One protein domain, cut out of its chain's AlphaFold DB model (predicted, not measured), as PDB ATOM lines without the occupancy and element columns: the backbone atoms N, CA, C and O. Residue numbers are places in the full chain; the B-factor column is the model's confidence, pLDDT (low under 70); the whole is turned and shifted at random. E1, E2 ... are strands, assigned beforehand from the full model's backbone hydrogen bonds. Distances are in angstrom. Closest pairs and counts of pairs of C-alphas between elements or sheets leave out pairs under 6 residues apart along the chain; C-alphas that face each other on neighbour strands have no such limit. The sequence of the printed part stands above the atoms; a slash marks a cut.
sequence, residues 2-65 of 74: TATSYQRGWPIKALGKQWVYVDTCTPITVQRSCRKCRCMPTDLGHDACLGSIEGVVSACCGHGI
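This is residues 2 to 65 of the 74 residues of an uncharacterized protein of marine sediment metagenome (UniProt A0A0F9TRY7). Little regular structure: a small sheet of three strands makes one end, and residues 22 to 65 loop away with no named element. E1, E2 and E3 follow in this order as a meander, each the antiparallel neighbour of the one before. Of 64 printed residues, 14 are in named strands, class all strand; the whole is compact, radius of gyration of the C-alphas 11.6 A, spans 31 by 24 by 20 A.

Look first at E1, residues 4 to 7, and E2, residues 10 to 15, an antiparallel hairpin with directions at 132 degrees; N 5 and O 12, 3.0 A apart, are within hydrogen-bond range. E2 and E3, residues 18 to 21, form an antiparallel hairpin at 146 degrees; N 15 and O 18, 2.8 A apart, are within range.

Find C-alpha 4 at (31.182, 7.341, -32.984); E1 runs 10.2 A. E2 runs 15.6 A, and E3 10.2 A to C-alpha 21 at (34.470, 4.707, -42.017).

The C-alphas farthest apart, of Thr 24 and Glu 54, are 32.4 A apart. The printed part has no cut; both links are tight. Residue 64 is under pLDDT 70.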
ATOM      1  N   THR A   2      24.420   4.916 -31.697       85.56
ATOM      2  CA  THR A   2      25.595   4.286 -32.309       85.56
ATOM      3  C   THR A   2      26.844   5.016 -31.843       85.56
ATOM      4  O   THR A   2      26.910   6.233 -31.991       85.56
ATOM      5  N   ALA A   3      27.818   4.297 -31.283       93.38
ATOM      6  CA  ALA A   3      29.084   4.899 -30.873       93.38
ATOM      7  C   ALA A   3      29.835   5.456 -32.095       93.38
ATOM      8  O   ALA A   3      29.919   4.800 -33.138       93.38
ATOM      9  N   THR A   4      30.378   6.664 -31.960       93.38
ATOM     10  CA  THR A   4      31.182   7.341 -32.984       93.38
ATOM     11  C   THR A   4      32.564   7.665 -32.433       93.38
ATOM     12  O   THR A   4      32.755   7.794 -31.227       93.38
ATOM     13  N   SER A   5      33.551   7.739 -33.322       91.69
ATOM     14  CA  SER A   5      34.930   8.100 -32.993       91.69
ATOM     15  C   SER A   5      35.646   8.589 -34.260       91.69
ATOM     16  O   SER A   5      35.010   8.827 -35.290       91.69
ATOM     17  N   TYR A   6      36.969   8.717 -34.206       90.38
ATOM     18  CA  TYR A   6      37.811   9.092 -35.335       90.38
ATOM     19  C   TYR A   6      39.015   8.155 -35.457       90.38
ATOM     20  O   TYR A   6      39.667   7.838 -34.469       90.38
ATOM     21  N   GLN A   7      39.362   7.784 -36.691       89.75
ATOM     22  CA  GLN A   7      40.589   7.061 -37.027       89.75
ATOM     23  C   GLN A   7      41.447   7.949 -37.928       89.75
ATOM     24  O   GLN A   7      41.095   8.185 -39.084       89.75
ATOM     25  N   ARG A   8      42.571   8.466 -37.416       88.94
ATOM     26  CA  ARG A   8      43.503   9.338 -38.174       88.94
ATOM     27  C   ARG A   8      42.821  10.547 -38.828       88.94
ATOM     28  O   ARG A   8      43.155  10.957 -39.943       88.94
ATOM     29  N   GLY A   9      41.821  11.095 -38.140       89.00
ATOM     30  CA  GLY A   9      41.024  12.222 -38.620       89.00
ATOM     31  C   GLY A   9      39.851  11.867 -39.535       89.00
ATOM     32  O   GLY A   9      39.163  12.766 -40.011       89.00
ATOM     33  N   TRP A  10      39.606  10.584 -39.800       91.56
ATOM     34  CA  TRP A  10      38.411  10.130 -40.510       91.56
ATOM     35  C   TRP A  10      37.314   9.752 -39.514       91.56
ATOM     36  O   TRP A  10      37.597   8.968 -38.605       91.56
ATOM     37  N   PRO A  11      36.076  10.253 -39.667       93.38
ATOM     38  CA  PRO A  11      34.958   9.838 -38.826       93.38
ATOM     39  C   PRO A  11      34.670   8.341 -38.987       93.38
ATOM     40  O   PRO A  11      34.580   7.832 -40.110       93.38
ATOM     41  N   ILE A  12      34.487   7.650 -37.863       94.56
ATOM     42  CA  ILE A  12      34.128   6.230 -37.813       94.56
ATOM     43  C   ILE A  12      32.894   6.020 -36.935       94.56
ATOM     44  O   ILE A  12      32.651   6.759 -35.979       94.56
ATOM     45  N   LYS A  13      32.110   4.992 -37.256       97.00
ATOM     46  CA  LYS A  13      30.935   4.581 -36.478       97.00
ATOM     47  C   LYS A  13      30.972   3.085 -36.194       97.00
ATOM     48  O   LYS A  13      31.460   2.311 -37.018       97.00
ATOM     49  N   ALA A  14      30.433   2.688 -35.048       96.81
ATOM     50  CA  ALA A  14      30.233   1.286 -34.720       96.81
ATOM     51  C   ALA A  14      29.065   0.709 -35.542       96.81
ATOM     52  O   ALA A  14      27.961   1.247 -35.551       96.81
ATOM     53  N   LEU A  15      29.292  -0.399 -36.235       94.88
ATOM     54  CA  LEU A  15      28.275  -1.178 -36.931       94.88
ATOM     55  C   LEU A  15      28.329  -2.609 -36.386       94.88
ATOM     56  O   LEU A  15      29.169  -3.420 -36.777       94.88
ATOM     57  N   GLY A  16      27.472  -2.900 -35.405       91.50
ATOM     58  CA  GLY A  16      27.527  -4.158 -34.659       91.50
ATOM     59  C   GLY A  16      28.829  -4.283 -33.861       91.50
ATOM     60  O   GLY A  16      29.080  -3.488 -32.960       91.50
ATOM     61  N   LYS A  17      29.656  -5.283 -34.195       92.06
ATOM     62  CA  LYS A  17      30.962  -5.542 -33.553       92.06
ATOM     63  C   LYS A  17      32.151  -4.907 -34.288       92.06
ATOM     64  O   LYS A  17      33.292  -5.147 -33.911       92.06
ATOM     65  N   GLN A  18      31.906  -4.151 -35.356       94.94
ATOM     66  CA  GLN A  18      32.953  -3.589 -36.208       94.94
ATOM     67  C   GLN A  18      32.888  -2.067 -36.229       94.94
ATOM     68  O   GLN A  18      31.825  -1.474 -36.071       94.94
ATOM     69  N   TRP A  19      34.029  -1.434 -36.469       95.94
ATOM     70  CA  TRP A  19      34.104  -0.009 -36.765       95.94
ATOM     71  C   TRP A  19      34.262   0.184 -38.271       95.94
ATOM     72  O   TRP A  19      35.064  -0.503 -38.908       95.94
ATOM     73  N   VAL A  20      33.506   1.126 -38.834       96.94
ATOM     74  CA  VAL A  20      33.542   1.458 -40.264       96.94
ATOM     75  C   VAL A  20      33.736   2.952 -40.475       96.94
ATOM     76  O   VAL A  20      33.261   3.765 -39.677       96.94
ATOM     77  N   TYR A  21      34.393   3.320 -41.572       96.50
ATOM     78  CA  TYR A  21      34.470   4.707 -42.017       96.50
ATOM     79  C   TYR A  21      33.091   5.209 -42.437       96.50
ATOM     80  O   TYR A  21      32.371   4.541 -43.182       96.50
ATOM     81  N   VAL A  22      32.710   6.393 -41.958       96.31
ATOM     82  CA  VAL A  22      31.366   6.949 -42.191       96.31
ATOM     83  C   VAL A  22      31.109   7.235 -43.672       96.31
ATOM     84  O   VAL A  22      29.990   7.050 -44.137       96.31
ATOM     85  N   ASP A  23      32.141   7.646 -44.407       96.31
ATOM     86  CA  ASP A  23      32.056   8.092 -45.802       96.31
ATOM     87  C   ASP A  23      31.836   6.961 -46.819       96.31
ATOM     88  O   ASP A  23      31.246   7.167 -47.872       96.31
ATOM     89  N   THR A  24      32.309   5.762 -46.506       96.69
ATOM     90  CA  THR A  24      32.418   4.637 -47.453       96.69
ATOM     91  C   THR A  24      31.829   3.348 -46.902       96.69
ATOM     92  O   THR A  24      31.737   2.362 -47.624       96.69
ATOM     93  N   CYS A  25      31.481   3.319 -45.613       95.44
ATOM     94  CA  CYS A  25      31.084   2.118 -44.880       95.44
ATOM     95  C   CYS A  25      32.108   0.968 -44.946       95.44
ATOM     96  O   CYS A  25      31.766  -0.180 -44.673       95.44
ATOM     97  N   THR A  26      33.372   1.265 -45.268       96.94
ATOM     98  CA  THR A  26      34.448   0.264 -45.286       96.94
ATOM     99  C   THR A  26      35.003   0.026 -43.876       96.94
ATOM    100  O   THR A  26      35.040   0.969 -43.078       96.94
ATOM    101  N   PRO A  27      35.439  -1.200 -43.533       96.56
ATOM    102  CA  PRO A  27      36.027  -1.494 -42.226       96.56
ATOM    103  C   PRO A  27      37.297  -0.682 -41.945       96.56
ATOM    104  O   PRO A  27      38.119  -0.487 -42.838       96.56
ATOM    105  N   ILE A  28      37.518  -0.295 -40.682       93.62
ATOM    106  CA  ILE A  28      38.740   0.433 -40.274       93.62
ATOM    107  C   ILE A  28      40.025  -0.409 -40.341       93.62
ATOM    108  O   ILE A  28      41.119   0.117 -40.151       93.62
ATOM    109  N   THR A  29      39.910  -1.715 -40.599       92.81
ATOM    110  CA  THR A  29      41.059  -2.583 -40.894       92.81
ATOM    111  C   THR A  29      41.728  -2.196 -42.211       92.81
ATOM    112  O   THR A  29      42.936  -2.375 -42.353       92.81
ATOM    113  N   VAL A  30      40.978  -1.601 -43.144       93.62
ATOM    114  CA  VAL A  30      41.525  -0.991 -44.358       93.62
ATOM    115  C   VAL A  30      42.166   0.339 -43.975       93.62
ATOM    116  O   VAL A  30      41.484   1.352 -43.825       93.62
ATOM    117  N   GLN A  31      43.486   0.335 -43.785       91.06
ATOM    118  CA  GLN A  31      44.214   1.529 -43.361       91.06
ATOM    119  C   GLN A  31      44.086   2.668 -44.377       91.06
ATOM    120  O   GLN A  31      44.091   2.462 -45.591       91.06
ATOM    121  N   ARG A  32      44.031   3.896 -43.859       92.12
ATOM    122  CA  ARG A  32      44.011   5.127 -44.651       92.12
ATOM    123  C   ARG A  32      45.075   6.091 -44.182       92.12
ATOM    124  O   ARG A  32      45.431   6.117 -43.003       92.12
ATOM    125  N   SER A  33      45.496   6.945 -45.104       92.38
ATOM    126  CA  SER A  33      46.336   8.084 -44.778       92.38
ATOM    127  C   SER A  33      45.626   9.019 -43.806       92.38
ATOM    128  O   SER A  33      44.404   9.193 -43.891       92.38
ATOM    129  N   CYS A  34      46.387   9.698 -42.952       90.06
ATOM    130  CA  CYS A  34      45.869  10.800 -42.148       90.06
ATOM    131  C   CYS A  34      45.124  11.808 -43.035       90.06
ATOM    132  O   CYS A  34      45.637  12.229 -44.076       90.06
ATOM    133  N   ARG A  35      43.923  12.226 -42.618       88.75
ATOM    134  CA  ARG A  35      43.084  13.141 -43.410       88.75
ATOM    135  C   ARG A  35      43.757  14.499 -43.673       88.75
ATOM    136  O   ARG A  35      43.504  15.096 -44.714       88.75
ATOM    137  N   LYS A  36      44.626  14.961 -42.761       87.88
ATOM    138  CA  LYS A  36      45.367  16.233 -42.876       87.88
ATOM    139  C   LYS A  36      46.800  16.046 -43.377       87.88
ATOM    140  O   LYS A  36      47.183  16.690 -44.343       87.88
ATOM    141  N   CYS A  37      47.574  15.153 -42.758       86.00
ATOM    142  CA  CYS A  37      48.995  14.976 -43.089       86.00
ATOM    143  C   CYS A  37      49.233  14.143 -44.351       86.00
ATOM    144  O   CYS A  37      50.334  14.164 -44.883       86.00
ATOM    145  N   ARG A  38      48.227  13.391 -44.823       89.94
ATOM    146  CA  ARG A  38      48.307  12.500 -45.996       89.94
ATOM    147  C   ARG A  38      49.332  11.360 -45.894       89.94
ATOM    148  O   ARG A  38      49.422  10.558 -46.815       89.94
ATOM    149  N   CYS A  39      50.024  11.212 -44.767       90.12
ATOM    150  CA  CYS A  39      50.895  10.071 -44.503       90.12
ATOM    151  C   CYS A  39      50.077   8.817 -44.179       90.12
ATOM    152  O   CYS A  39      49.112   8.880 -43.406       90.12
ATOM    153  N   MET A  40      50.478   7.683 -44.754       93.00
ATOM    154  CA  MET A  40      50.012   6.359 -44.339       93.00
ATOM    155  C   MET A  40      50.539   6.023 -42.936       93.00
ATOM    156  O   MET A  40      51.503   6.647 -42.492       93.00
ATOM    157  N   PRO A  41      49.917   5.070 -42.219       90.38
ATOM    158  CA  PRO A  41      50.519   4.505 -41.015       90.38
ATOM    159  C   PRO A  41      51.931   3.988 -41.296       90.38
ATOM    160  O   PRO A  41      52.244   3.647 -42.435       90.38
ATOM    161  N   THR A  42      52.755   3.883 -40.255       89.56
ATOM    162  CA  THR A  42      54.037   3.172 -40.364       89.56
ATOM    163  C   THR A  42      53.804   1.692 -40.686       89.56
ATOM    164  O   THR A  42      52.695   1.185 -40.507       89.56
ATOM    165  N   ASP A  43      54.854   0.971 -41.083       87.94
ATOM    166  CA  ASP A  43      54.773  -0.477 -41.351       87.94
ATOM    167  C   ASP A  43      54.322  -1.290 -40.122       87.94
ATOM    168  O   ASP A  43      53.765  -2.376 -40.252       87.94
ATOM    169  N   LEU A  44      54.496  -0.732 -38.918       85.81
ATOM    170  CA  LEU A  44      54.017  -1.295 -37.649       85.81
ATOM    171  C   LEU A  44      52.560  -0.913 -37.325       85.81
ATOM    172  O   LEU A  44      52.033  -1.281 -36.281       85.81
ATOM    173  N   GLY A  45      51.898  -0.146 -38.192       84.81
ATOM    174  CA  GLY A  45      50.527   0.328 -38.013       84.81
ATOM    175  C   GLY A  45      50.388   1.575 -37.134       84.81
ATOM    176  O   GLY A  45      49.265   2.025 -36.889       84.81
ATOM    177  N   HIS A  46      51.486   2.183 -36.680       87.88
ATOM    178  CA  HIS A  46      51.435   3.386 -35.844       87.88
ATOM    179  C   HIS A  46      51.085   4.639 -36.660       87.88
ATOM    180  O   HIS A  46      51.196   4.672 -37.885       87.88
ATOM    181  N   ASP A  47      50.614   5.691 -35.988       86.94
ATOM    182  CA  ASP A  47      50.385   6.988 -36.629       86.94
ATOM    183  C   ASP A  47      51.698   7.626 -37.046       86.94
ATOM    184  O   ASP A  47      52.487   8.012 -36.197       86.94
ATOM    185  N   ALA A  48      51.931   7.758 -38.353       87.69
ATOM    186  CA  ALA A  48      53.169   8.333 -38.875       87.69
ATOM    187  C   ALA A  48      53.424   9.766 -38.383       87.69
ATOM    188  O   ALA A  48      54.569  10.197 -38.343       87.69
ATOM    189  N   CYS A  49      52.382  10.493 -37.967       86.00
ATOM    190  CA  CYS A  49      52.538  11.826 -37.392       86.00
ATOM    191  C   CYS A  49      53.112  11.806 -35.965       86.00
ATOM    192  O   CYS A  49      53.600  12.833 -35.508       86.00
ATOM    193  N   LEU A  50      53.007  10.679 -35.256       84.75
ATOM    194  CA  LEU A  50      53.515  10.493 -33.893       84.75
ATOM    195  C   LEU A  50      54.692   9.510 -33.828       84.75
ATOM    196  O   LEU A  50      55.481   9.562 -32.892       84.75
ATOM    197  N   GLY A  51      54.809   8.608 -34.803       81.69
ATOM    198  CA  GLY A  51      55.738   7.488 -34.753       81.69
ATOM    199  C   GLY A  51      55.324   6.461 -33.697       81.69
ATOM    200  O   GLY A  51      54.143   6.150 -33.544       81.69
ATOM    201  N   SER A  52      56.308   5.914 -32.989       83.62
ATOM    202  CA  SER A  52      56.105   4.943 -31.911       83.62
ATOM    203  C   SER A  52      56.153   5.640 -30.554       83.62
ATOM    204  O   SER A  52      57.101   6.368 -30.274       83.62
ATOM    205  N   ILE A  53      55.160   5.379 -29.701       84.81
ATOM    206  CA  ILE A  53      55.123   5.859 -28.314       84.81
ATOM    207  C   ILE A  53      55.117   4.631 -27.401       84.81
ATOM    208  O   ILE A  53      54.233   3.781 -27.512       84.81
ATOM    209  N   GLU A  54      56.117   4.517 -26.529       86.94
ATOM    210  CA  GLU A  54      56.275   3.361 -25.641       86.94
ATOM    211  C   GLU A  54      55.080   3.217 -24.683       86.94
ATOM    212  O   GLU A  54      54.571   4.197 -24.142       86.94
ATOM    213  N   GLY A  55      54.599   1.982 -24.505       85.06
ATOM    214  CA  GLY A  55      53.461   1.667 -23.635       85.06
ATOM    215  C   GLY A  55      52.081   2.046 -24.189       85.06
ATOM    216  O   GLY A  55      51.071   1.752 -23.550       85.06
ATOM    217  N   VAL A  56      51.999   2.657 -25.376       84.12
ATOM    218  CA  VAL A  56      50.733   3.095 -25.977       84.12
ATOM    219  C   VAL A  56      50.256   2.107 -27.038       84.12
ATOM    220  O   VAL A  56      50.929   1.860 -28.032       84.12
ATOM    221  N   VAL A  57      49.042   1.582 -26.855       78.75
ATOM    222  CA  VAL A  57      48.422   0.624 -27.792       78.75
ATOM    223  C   VAL A  57      47.748   1.291 -28.995       78.75
ATOM    224  O   VAL A  57      47.520   0.648 -30.015       78.75
ATOM    225  N   SER A  58      47.387   2.572 -28.878       76.50
ATOM    226  CA  SER A  58      46.816   3.369 -29.965       76.50
ATOM    227  C   SER A  58      46.858   4.856 -29.615       76.50
ATOM    228  O   SER A  58      46.357   5.264 -28.569       76.50
ATOM    229  N   ALA A  59      47.430   5.668 -30.502       81.56
ATOM    230  CA  ALA A  59      47.378   7.123 -30.436       81.56
ATOM    231  C   ALA A  59      47.308   7.715 -31.847       81.56
ATOM    232  O   ALA A  59      47.764   7.118 -32.823       81.56
ATOM    233  N   CYS A  60      46.729   8.906 -31.951       77.12
ATOM    234  CA  CYS A  60      46.613   9.666 -33.188       77.12
ATOM    235  C   CYS A  60      46.927  11.132 -32.890       77.12
ATOM    236  O   CYS A  60      46.464  11.664 -31.884       77.12
ATOM    237  N   CYS A  61      47.656  11.803 -33.787       81.56
ATOM    238  CA  CYS A  61      48.030  13.220 -33.649       81.56
ATOM    239  C   CYS A  61      46.844  14.196 -33.561       81.56
ATOM    240  O   CYS A  61      47.026  15.383 -33.313       81.56
ATOM    241  N   GLY A  62      45.622  13.731 -33.828       77.31
ATOM    242  CA  GLY A  62      44.406  14.538 -33.736       77.31
ATOM    243  C   GLY A  62      44.277  15.611 -34.820       77.31
ATOM    244  O   GLY A  62      43.282  16.313 -34.848       77.31
ATOM    245  N   HIS A  63      45.215  15.709 -35.766       75.69
ATOM    246  CA  HIS A  63      45.225  16.717 -36.833       75.69
ATOM    247  C   HIS A  63      43.984  16.737 -37.743       75.69
ATOM    248  O   HIS A  63      43.794  17.700 -38.482       75.69
ATOM    249  N   GLY A  64      43.152  15.695 -37.722       65.38
ATOM    250  CA  GLY A  64      41.854  15.679 -38.405       65.38
ATOM    251  C   GLY A  64      40.646  15.621 -37.467       65.38
ATOM    252  O   GLY A  64      39.574  15.225 -37.910       65.38
ATOM    253  N   ILE A  65      40.823  15.980 -36.197       72.00
ATOM    254  CA  ILE A  65      39.760  16.255 -35.225       72.00
ATOM    255  C   ILE A  65      39.832  17.758 -34.923       72.00
ATOM    256  O   ILE A  65      40.930  18.301 -34.824       72.00
TER     257      ILE A  65